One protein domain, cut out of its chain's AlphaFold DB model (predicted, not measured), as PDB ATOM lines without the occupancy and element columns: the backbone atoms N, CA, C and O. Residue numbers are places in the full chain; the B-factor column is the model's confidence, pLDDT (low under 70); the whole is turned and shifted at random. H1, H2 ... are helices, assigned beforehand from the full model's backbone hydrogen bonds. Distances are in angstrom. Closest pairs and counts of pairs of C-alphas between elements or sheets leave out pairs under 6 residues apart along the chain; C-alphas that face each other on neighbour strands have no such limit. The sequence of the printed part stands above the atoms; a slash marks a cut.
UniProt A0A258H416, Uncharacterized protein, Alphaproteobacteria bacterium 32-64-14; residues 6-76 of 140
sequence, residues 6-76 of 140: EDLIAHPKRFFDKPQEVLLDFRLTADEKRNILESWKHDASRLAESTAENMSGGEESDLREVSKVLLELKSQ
ATOM      1  N   GLU A   6     -11.670 -60.573  40.104       94.50
ATOM      2  CA  GLU A   6     -10.612 -61.263  40.837       94.50
ATOM      3  C   GLU A   6      -9.342 -61.443  39.989       94.50
ATOM      4  O   GLU A   6      -8.237 -61.259  40.504       94.50
ATOM      5  N   ASP A   7      -9.477 -61.722  38.688       94.94
ATOM      6  CA  ASP A   7      -8.337 -61.837  37.771       94.94
ATOM      7  C   ASP A   7      -7.680 -60.479  37.507       94.94
ATOM      8  O   ASP A   7      -6.449 -60.386  37.452       94.94
ATOM      9  N   LEU A   8      -8.487 -59.419  37.389       95.31
ATOM     10  CA  LEU A   8      -7.994 -58.046  37.254       95.31
ATOM     11  C   LEU A   8      -7.217 -57.602  38.500       95.31
ATOM     12  O   LEU A   8      -6.189 -56.942  38.375       95.31
ATOM     13  N   ILE A   9      -7.685 -57.980  39.696       96.12
ATOM     14  CA  ILE A   9      -7.003 -57.693  40.967       96.12
ATOM     15  C   ILE A   9      -5.705 -58.497  41.074       96.12
ATOM     16  O   ILE A   9      -4.684 -57.953  41.495       96.12
ATOM     17  N   ALA A  10      -5.728 -59.780  40.709       95.19
ATOM     18  CA  ALA A  10      -4.573 -60.662  40.844       95.19
ATOM     19  C   ALA A  10      -3.465 -60.361  39.824       95.19
ATOM     20  O   ALA A  10      -2.289 -60.541  40.128       95.19
ATOM     21  N   HIS A  11      -3.821 -59.933  38.609       94.38
ATOM     22  CA  HIS A  11      -2.859 -59.741  37.522       94.38
ATOM     23  C   HIS A  11      -3.115 -58.463  36.706       94.38
ATOM     24  O   HIS A  11      -3.253 -58.540  35.481       94.38
ATOM     25  N   PRO A  12      -3.122 -57.272  37.326       93.62
ATOM     26  CA  PRO A  12      -3.519 -56.031  36.662       93.62
ATOM     27  C   PRO A  12      -2.694 -55.725  35.404       93.62
ATOM     28  O   PRO A  12      -3.256 -55.385  34.364       93.62
ATOM     29  N   LYS A  13      -1.378 -55.972  35.444       92.56
ATOM     30  CA  LYS A  13      -0.451 -55.749  34.316       92.56
ATOM     31  C   LYS A  13      -0.692 -56.647  33.092       92.56
ATOM     32  O   LYS A  13      -0.035 -56.467  32.075       92.56
ATOM     33  N   ARG A  14      -1.570 -57.657  33.181       93.75
ATOM     34  CA  ARG A  14      -1.980 -58.467  32.016       93.75
ATOM     35  C   ARG A  14      -3.102 -57.818  31.214       93.75
ATOM     36  O   ARG A  14      -3.299 -58.185  30.060       93.75
ATOM     37  N   PHE A  15      -3.857 -56.929  31.850       93.94
ATOM     38  CA  PHE A  15      -5.076 -56.346  31.298       93.94
ATOM     39  C   PHE A  15      -4.942 -54.847  31.045       93.94
ATOM     40  O   PHE A  15      -5.658 -54.322  30.198       93.94
ATOM     41  N   PHE A  16      -4.032 -54.187  31.759       94.00
ATOM     42  CA  PHE A  16      -3.778 -52.759  31.662       94.00
ATOM     43  C   PHE A  16      -2.289 -52.517  31.448       94.00
ATOM     44  O   PHE A  16      -1.458 -53.045  32.193       94.00
ATOM     45  N   ASP A  17      -1.963 -51.680  30.468       93.06
ATOM     46  CA  ASP A  17      -0.587 -51.259  30.218       93.06
ATOM     47  C   ASP A  17      -0.163 -50.198  31.240       93.06
ATOM     48  O   ASP A  17       1.002 -50.137  31.640       93.06
ATOM     49  N   LYS A  18      -1.120 -49.372  31.694       94.00
ATOM     50  CA  LYS A  18      -0.887 -48.283  32.651       94.00
ATOM     51  C   LYS A  18      -1.938 -48.235  33.760       94.00
ATOM     52  O   LYS A  18      -3.118 -48.457  33.484       94.00
ATOM     53  N   PRO A  19      -1.569 -47.829  34.989       94.81
ATOM     54  CA  PRO A  19      -2.524 -47.679  36.089       94.81
ATOM     55  C   PRO A  19      -3.712 -46.757  35.762       94.81
ATOM     56  O   PRO A  19      -4.828 -46.990  36.219       94.81
ATOM     57  N   GLN A  20      -3.507 -45.727  34.938       95.19
ATOM     58  CA  GLN A  20      -4.538 -44.768  34.524       95.19
ATOM     59  C   GLN A  20      -5.692 -45.434  33.767       95.19
ATOM     60  O   GLN A  20      -6.828 -44.972  33.859       95.19
ATOM     61  N   GLU A  21      -5.432 -46.518  33.035       95.44
ATOM     62  CA  GLU A  21      -6.454 -47.223  32.252       95.44
ATOM     63  C   GLU A  21      -7.534 -47.834  33.152       95.44
ATOM     64  O   GLU A  21      -8.705 -47.867  32.776       95.44
ATOM     65  N   VAL A  22      -7.177 -48.186  34.392       95.25
ATOM     66  CA  VAL A  22      -8.121 -48.663  35.413       95.25
ATOM     67  C   VAL A  22      -9.162 -47.588  35.754       95.25
ATOM     68  O   VAL A  22     -10.327 -47.902  35.999       95.25
ATOM     69  N   LEU A  23      -8.790 -46.300  35.737       94.06
ATOM     70  CA  LEU A  23      -9.744 -45.206  35.968       94.06
ATOM     71  C   LEU A  23     -10.714 -45.029  34.802       94.06
ATOM     72  O   LEU A  23     -11.875 -44.675  35.030       94.06
ATOM     73  N   LEU A  24     -10.247 -45.284  33.580       93.38
ATOM     74  CA  LEU A  24     -11.025 -45.133  32.352       93.38
ATOM     75  C   LEU A  24     -12.023 -46.276  32.143       93.38
ATOM     76  O   LEU A  24     -13.006 -46.098  31.422       93.38
ATOM     77  N   ASP A  25     -11.818 -47.422  32.796       92.69
ATOM     78  CA  ASP A  25     -12.748 -48.538  32.703       92.69
ATOM     79  C   ASP A  25     -14.064 -48.217  33.436       92.69
ATOM     80  O   ASP A  25     -14.149 -48.158  34.665       92.69
ATOM     81  N   PHE A  26     -15.122 -47.974  32.665       90.56
ATOM     82  CA  PHE A  26     -16.463 -47.669  33.168       90.56
ATOM     83  C   PHE A  26     -17.202 -48.897  33.711       90.56
ATOM     84  O   PHE A  26     -18.279 -48.757  34.290       90.56
ATOM     85  N   ARG A  27     -16.656 -50.097  33.498       90.69
ATOM     86  CA  ARG A  27     -17.242 -51.356  33.957       90.69
ATOM     87  C   ARG A  27     -16.890 -51.651  35.410       90.69
ATOM     88  O   ARG A  27     -17.584 -52.443  36.034       90.69
ATOM     89  N   LEU A  28     -15.835 -51.013  35.919       92.44
ATOM     90  CA  LEU A  28     -15.359 -51.156  37.285       92.44
ATOM     91  C   LEU A  28     -15.993 -50.108  38.200       92.44
ATOM     92  O   LEU A  28     -16.032 -48.909  37.900       92.44
ATOM     93  N   THR A  29     -16.440 -50.555  39.363       92.69
ATOM     94  CA  THR A  29     -16.839 -49.697  40.476       92.69
ATOM     95  C   THR A  29     -15.623 -49.016  41.108       92.69
ATOM     96  O   THR A  29     -14.478 -49.429  40.928       92.69
ATOM     97  N   ALA A  30     -15.855 -47.956  41.885       92.44
ATOM     98  CA  ALA A  30     -14.774 -47.240  42.564       92.44
ATOM     99  C   ALA A  30     -13.972 -48.137  43.527       92.44
ATOM    100  O   ALA A  30     -12.756 -47.981  43.639       92.44
ATOM    101  N   ASP A  31     -14.634 -49.083  44.199       93.69
ATOM    102  CA  ASP A  31     -13.969 -50.016  45.110       93.69
ATOM    103  C   ASP A  31     -13.159 -51.074  44.350       93.69
ATOM    104  O   ASP A  31     -12.030 -51.361  44.735       93.69
ATOM    105  N   GLU A  32     -13.662 -51.582  43.221       95.31
ATOM    106  CA  GLU A  32     -12.904 -52.504  42.363       95.31
ATOM    107  C   GLU A  32     -11.669 -51.824  41.768       95.31
ATOM    108  O   GLU A  32     -10.570 -52.372  41.846       95.31
ATOM    109  N   LYS A  33     -11.809 -50.584  41.272       96.31
ATOM    110  CA  LYS A  33     -10.673 -49.764  40.818       96.31
ATOM    111  C   LYS A  33      -9.633 -49.602  41.919       96.31
ATOM    112  O   LYS A  33      -8.442 -49.765  41.667       96.31
ATOM    113  N   ARG A  34     -10.074 -49.306  43.147       97.06
ATOM    114  CA  ARG A  34      -9.179 -49.183  44.302       97.06
ATOM    115  C   ARG A  34      -8.451 -50.496  44.575       97.06
ATOM    116  O   ARG A  34      -7.238 -50.469  44.732       97.06
ATOM    117  N   ASN A  35      -9.161 -51.620  44.602       96.75
ATOM    118  CA  ASN A  35      -8.573 -52.930  44.895       96.75
ATOM    119  C   ASN A  35      -7.526 -53.336  43.850       96.75
ATOM    120  O   ASN A  35      -6.439 -53.781  44.213       96.75
ATOM    121  N   ILE A  36      -7.819 -53.119  42.565       97.00
ATOM    122  CA  ILE A  36      -6.889 -53.371  41.456       97.00
ATOM    123  C   ILE A  36      -5.628 -52.508  41.605       97.00
ATOM    124  O   ILE A  36      -4.509 -53.017  41.535       97.00
ATOM    125  N   LEU A  37      -5.794 -51.205  41.853       97.38
ATOM    126  CA  LEU A  37      -4.673 -50.271  41.979       97.38
ATOM    127  C   LEU A  37      -3.831 -50.509  43.244       97.38
ATOM    128  O   LEU A  37      -2.611 -50.374  43.192       97.38
ATOM    129  N   GLU A  38      -4.437 -50.878  44.375       96.75
ATOM    130  CA  GLU A  38      -3.692 -51.237  45.591       96.75
ATOM    131  C   GLU A  38      -2.894 -52.532  45.397       96.75
ATOM    132  O   GLU A  38      -1.723 -52.585  45.773       96.75
ATOM    133  N   SER A  39      -3.480 -53.544  44.742       96.44
ATOM    134  CA  SER A  39      -2.769 -54.775  44.368       96.44
ATOM    135  C   SER A  39      -1.545 -54.470  43.495       96.44
ATOM    136  O   SER A  39      -0.419 -54.842  43.829       96.44
ATOM    137  N   TRP A  40      -1.726 -53.659  42.447       96.12
ATOM    138  CA  TRP A  40      -0.624 -53.220  41.588       96.12
ATOM    139  C   TRP A  40       0.441 -52.446  42.377       96.12
ATOM    140  O   TRP A  40       1.638 -52.680  42.207       96.12
ATOM    141  N   LYS A  41       0.045 -51.557  43.297       95.12
ATOM    142  CA  LYS A  41       0.995 -50.835  44.155       95.12
ATOM    143  C   LYS A  41       1.851 -51.784  44.985       95.12
ATOM    144  O   LYS A  41       3.054 -51.553  45.108       95.12
ATOM    145  N   HIS A  42       1.261 -52.843  45.537       94.00
ATOM    146  CA  HIS A  42       2.009 -53.855  46.276       94.00
ATOM    147  C   HIS A  42       3.053 -54.536  45.386       94.00
ATOM    148  O   HIS A  42       4.228 -54.558  45.757       94.00
ATOM    149  N   ASP A  43       2.682 -54.985  44.192       91.31
ATOM    150  CA  ASP A  43       3.628 -55.609  43.258       91.31
ATOM    151  C   ASP A  43       4.750 -54.655  42.832       91.31
ATOM    152  O   ASP A  43       5.935 -54.998  42.888       91.31
ATOM    153  N   ALA A  44       4.395 -53.418  42.474       91.31
ATOM    154  CA  ALA A  44       5.351 -52.386  42.096       91.31
ATOM    155  C   ALA A  44       6.307 -52.033  43.246       91.31
ATOM    156  O   ALA A  44       7.485 -51.776  43.006       91.31
ATOM    157  N   SER A  45       5.830 -52.050  44.496       89.50
ATOM    158  CA  SER A  45       6.677 -51.793  45.665       89.50
ATOM    159  C   SER A  45       7.736 -52.874  45.865       89.50
ATOM    160  O   SER A  45       8.894 -52.547  46.113       89.50
ATOM    161  N   ARG A  46       7.377 -54.146  45.652       87.56
ATOM    162  CA  ARG A  46       8.310 -55.276  45.748       87.56
ATOM    163  C   ARG A  46       9.379 -55.231  44.658       87.56
ATOM    164  O   ARG A  46      10.547 -55.502  44.923       87.56
ATOM    165  N   LEU A  47       8.988 -54.861  43.437       84.44
ATOM    166  CA  LEU A  47       9.923 -54.659  42.326       84.44
ATOM    167  C   LEU A  47      10.865 -53.477  42.589       84.44
ATOM    168  O   LEU A  47      12.065 -53.576  42.336       84.44
ATOM    169  N   ALA A  48      10.336 -52.373  43.122       81.88
ATOM    170  CA  ALA A  48      11.125 -51.195  43.463       81.88
ATOM    171  C   ALA A  48      12.128 -51.476  44.591       81.88
ATOM    172  O   ALA A  48      13.269 -51.045  44.479       81.88
ATOM    173  N   GLU A  49      11.747 -52.227  45.628       79.00
ATOM    174  CA  GLU A  49      12.655 -52.667  46.699       79.00
ATOM    175  C   GLU A  49      13.807 -53.511  46.134       79.00
ATOM    176  O   GLU A  49      14.969 -53.227  46.408       79.00
ATOM    177  N   SER A  50      13.499 -54.451  45.236       70.69
ATOM    178  CA  SER A  50      14.514 -55.257  44.545       70.69
ATOM    179  C   SER A  50      15.414 -54.446  43.599       70.69
ATOM    180  O   SER A  50      16.542 -54.856  43.339       70.69
ATOM    181  N   THR A  51      14.927 -53.327  43.051       67.75
ATOM    182  CA  THR A  51      15.671 -52.477  42.099       67.75
ATOM    183  C   THR A  51      16.465 -51.378  42.806       67.75
ATOM    184  O   THR A  51      17.514 -50.965  42.320       67.75
ATOM    185  N   ALA A  52      16.010 -50.912  43.972       60.25
ATOM    186  CA  ALA A  52      16.705 -49.913  44.783       60.25
ATOM    187  C   ALA A  52      18.084 -50.405  45.248       60.25
ATOM    188  O   ALA A  52      19.001 -49.598  45.399       60.25
ATOM    189  N   GLU A  53      18.261 -51.723  45.381       59.97
ATOM    190  CA  GLU A  53      19.567 -52.347  45.611       59.97
ATOM    191  C   GLU A  53      20.512 -52.250  44.397       59.97
ATOM    192  O   GLU A  53      21.711 -52.486  44.536       59.97
ATOM    193  N   ASN A  54      20.012 -51.882  43.209       54.56
ATOM    194  CA  ASN A  54      20.743 -52.018  41.952       54.56
ATOM    195  C   ASN A  54      20.498 -50.888  40.926       54.56
ATOM    196  O   ASN A  54      20.317 -51.176  39.750       54.56
ATOM    197  N   MET A  55      20.616 -49.617  41.347       61.72
ATOM    198  CA  MET A  55      20.677 -48.380  40.521       61.72
ATOM    199  C   MET A  55      19.370 -47.563  40.448       61.72
ATOM    200  O   MET A  55      18.429 -47.882  39.731       61.72
ATOM    201  N   SER A  56      19.350 -46.413  41.135       56.66
ATOM    202  CA  SER A  56      18.327 -45.371  40.964       56.66
ATOM    203  C   SER A  56      18.779 -44.357  39.914       56.66
ATOM    204  O   SER A  56      19.608 -43.497  40.202       56.66
ATOM    205  N   GLY A  57      18.231 -44.426  38.703       52.84
ATOM    206  CA  GLY A  57      18.469 -43.385  37.707       52.84
ATOM    207  C   GLY A  57      17.690 -43.586  36.417       52.84
ATOM    208  O   GLY A  57      18.120 -44.350  35.564       52.84
ATOM    209  N   GLY A  58      16.590 -42.847  36.247       56.59
ATOM    210  CA  GLY A  58      16.083 -42.504  34.913       56.59
ATOM    211  C   GLY A  58      14.569 -42.536  34.739       56.59
ATOM    212  O   GLY A  58      14.008 -41.542  34.287       56.59
ATOM    213  N   GLU A  59      13.903 -43.633  35.099       57.41
ATOM    214  CA  GLU A  59      12.487 -43.844  34.756       57.41
ATOM    215  C   GLU A  59      11.523 -43.574  35.918       57.41
ATOM    216  O   GLU A  59      11.839 -43.737  37.103       57.41
ATOM    217  N   GLU A  60      10.322 -43.104  35.571       61.41
ATOM    218  CA  GLU A  60       9.220 -42.975  36.516       61.41
ATOM    219  C   GLU A  60       8.777 -44.385  36.916       61.41
ATOM    220  O   GLU A  60       8.333 -45.156  36.074       61.41
ATOM    221  N   SER A  61       8.975 -44.766  38.181       77.06
ATOM    222  CA  SER A  61       8.649 -46.125  38.609       77.06
ATOM    223  C   SER A  61       7.141 -46.360  38.556       77.06
ATOM    224  O   SER A  61       6.368 -45.487  38.963       77.06
ATOM    225  N   ASP A  62       6.729 -47.571  38.167       84.94
ATOM    226  CA  ASP A  62       5.334 -48.036  38.239       84.94
ATOM    227  C   ASP A  62       4.689 -47.685  39.591       84.94
ATOM    228  O   ASP A  62       3.522 -47.303  39.667       84.94
ATOM    229  N   LEU A  63       5.478 -47.753  40.673       89.62
ATOM    230  CA  LEU A  63       5.057 -47.411  42.029       89.62
ATOM    231  C   LEU A  63       4.642 -45.938  42.173       89.62
ATOM    232  O   LEU A  63       3.679 -45.632  42.884       89.62
ATOM    233  N   ARG A  64       5.359 -45.009  41.532       89.44
ATOM    234  CA  ARG A  64       5.002 -43.586  41.548       89.44
ATOM    235  C   ARG A  64       3.720 -43.351  40.758       89.44
ATOM    236  O   ARG A  64       2.836 -42.648  41.250       89.44
ATOM    237  N   GLU A  65       3.609 -43.951  39.577       91.81
ATOM    238  CA  GLU A  65       2.449 -43.781  38.701       91.81
ATOM    239  C   GLU A  65       1.171 -44.319  39.360       91.81
ATOM    240  O   GLU A  65       0.202 -43.576  39.519       91.81
ATOM    241  N   VAL A  66       1.189 -45.551  39.875       94.56
ATOM    242  CA  VAL A  66       0.025 -46.135  40.563       94.56
ATOM    243  C   VAL A  66      -0.362 -45.353  41.825       94.56
ATOM    244  O   VAL A  66      -1.547 -45.157  42.098       94.56
ATOM    245  N   SER A  67       0.617 -44.814  42.565       94.25
ATOM    246  CA  SER A  67       0.349 -43.972  43.742       94.25
ATOM    247  C   SER A  67      -0.356 -42.666  43.368       94.25
ATOM    248  O   SER A  67      -1.266 -42.227  44.075       94.25
ATOM    249  N   LYS A  68       0.030 -42.051  42.243       94.88
ATOM    250  CA  LYS A  68      -0.632 -40.855  41.709       94.88
ATOM    251  C   LYS A  68      -2.077 -41.160  41.315       94.88
ATOM    252  O   LYS A  68      -2.976 -40.406  41.681       94.88
ATOM    253  N   VAL A  69      -2.303 -42.276  40.630       95.88
ATOM    254  CA  VAL A  69      -3.639 -42.695  40.185       95.88
ATOM    255  C   VAL A  69      -4.558 -43.015  41.370       95.88
ATOM    256  O   VAL A  69      -5.721 -42.617  41.369       95.88
ATOM    257  N   LEU A  70      -4.048 -43.641  42.434       95.44
ATOM    258  CA  LEU A  70      -4.811 -43.847  43.675       95.44
ATOM    259  C   LEU A  70      -5.223 -42.526  44.342       95.44
ATOM    260  O   LEU A  70      -6.334 -42.411  44.865       95.44
ATOM    261  N   LEU A  71      -4.344 -41.522  44.333       94.81
ATOM    262  CA  LEU A  71      -4.666 -40.193  44.852       94.81
ATOM    263  C   LEU A  71      -5.747 -39.506  44.007       94.81
ATOM    264  O   LEU A  71      -6.658 -38.886  44.560       94.81
ATOM    265  N   GLU A  72      -5.670 -39.648  42.684       94.44
ATOM    266  CA  GLU A  72      -6.686 -39.155  41.756       94.44
ATOM    267  C   GLU A  72      -8.041 -39.823  42.011       94.44
ATOM    268  O   GLU A  72      -9.023 -39.115  42.224       94.44
ATOM    269  N   LEU A  73      -8.084 -41.156  42.131       93.50
ATOM    270  CA  LEU A  73      -9.306 -41.908  42.441       93.50
ATOM    271  C   LEU A  73      -9.978 -41.416  43.730       93.50
ATOM    272  O   LEU A  73     -11.195 -41.272  43.784       93.50
ATOM    273  N   LYS A  74      -9.190 -41.124  44.773       91.31
ATOM    274  CA  LYS A  74      -9.706 -40.573  46.039       91.31
ATOM    275  C   LYS A  74     -10.247 -39.150  45.910       91.31
ATOM    276  O   LYS A  74     -11.053 -38.735  46.739       91.31
ATOM    277  N   SER A  75      -9.761 -38.401  44.927       88.69
ATOM    278  CA  SER A  75     -10.147 -37.013  44.675       88.69
ATOM    279  C   SER A  75     -11.373 -36.909  43.766       88.69
ATOM    280  O   SER A  75     -11.995 -35.849  43.706       88.69
ATOM    281  N   GLN A  76     -11.752 -37.992  43.075       80.94
ATOM    282  CA  GLN A  76     -12.979 -38.027  42.286       80.94
ATOM    283  C   GLN A  76     -14.197 -37.999  43.227       80.94
ATOM    284  O   GLN A  76     -14.310 -38.851  44.114       80.94
TER     285      GLN A  76
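What this domain is: This is residues 6 to 76 of the 140 residues of an uncharacterized protein of Alphaproteobacteria bacterium 32-64-14 (UniProt A0A258H416). One long helix, H3, runs along the length of the domain, and H4 folds back beside it to make a helical hairpin; the short H2 packs on both of them, and the still shorter H1 packs on another side of H3, away from H2 and H4. The far end of this hairpin sticks out with residues 49 to 55, of which 49 to 52 belong to H3. The printed part has 71 residues with four named helices, in the order H1, H2, H3, H4, and no named strand; the class is all helix, and the packing of the helices is mostly aligned, with the three pairs that are given a tilt at shallow tilts. The whole is compact, with a radius of gyration of the C-alphas of 12.5 A, yet its outline is only just elongated, spanning 39 by 25 by 16 A.

Where its parts are: H3, residues 30 to 52, is the longest helix, 31.7 A from first to last C-alpha, from C-alpha 30 at (-14.774, -47.240, 42.564) to C-alpha 52 at (16.705, -49.913, 44.783). H4, residues 62 to 75, measures 20.1 A and ends with C-alpha 75 at (-10.147, -37.013, 44.675). H2, residues 19 to 24, measures 9.6 A. H1, residues 6 to 10, measures 6.1 A and begins with C-alpha 6 at (-10.612, -61.263, 40.837).

How they stand to each other: H3 is the hub and touches the three other helices. H3 and H4 form a helical hairpin and run opposite ways at a shallow tilt of 27 degrees; their closest C-alphas, those of Ala 44 and Leu 63, are 5.0 A apart. H2 and H3 form another helical hairpin, opposite ways at a shallow tilt of 13 degrees. H3 touches H2 with residues 33 to 37 alone, and the closest C-alphas, those of Val 22 and Lys 33, are 6.1 A apart. H2 also touches H4, the closest C-alphas being those of Pro 19 and Val 66 at 5.4 A; the two run the same way at a shallow tilt of 32 degrees, only just short of steep. H3 touches H1 with residues 32 to 40 alone, and the closest C-alphas, those of Ile 9 and Ile 36, are 4.4 A apart. H1 is apart from H2 and from H4. In H1, H3 and H4 every O i to N i+4 pair is within hydrogen-bond range; in H2 1 of 2 is.

The domain as a whole: The C-alphas farthest apart, those of Arg 27 and Asn 54, are 38.8 A from each other. The printed part has no cut. The link from H2 to H3 is tight, the links from H1 to H2 and from H3 to H4 are short, and no link is long. The mean pLDDT of the printed part is 87.5, and residues 51 to 60 are under 70.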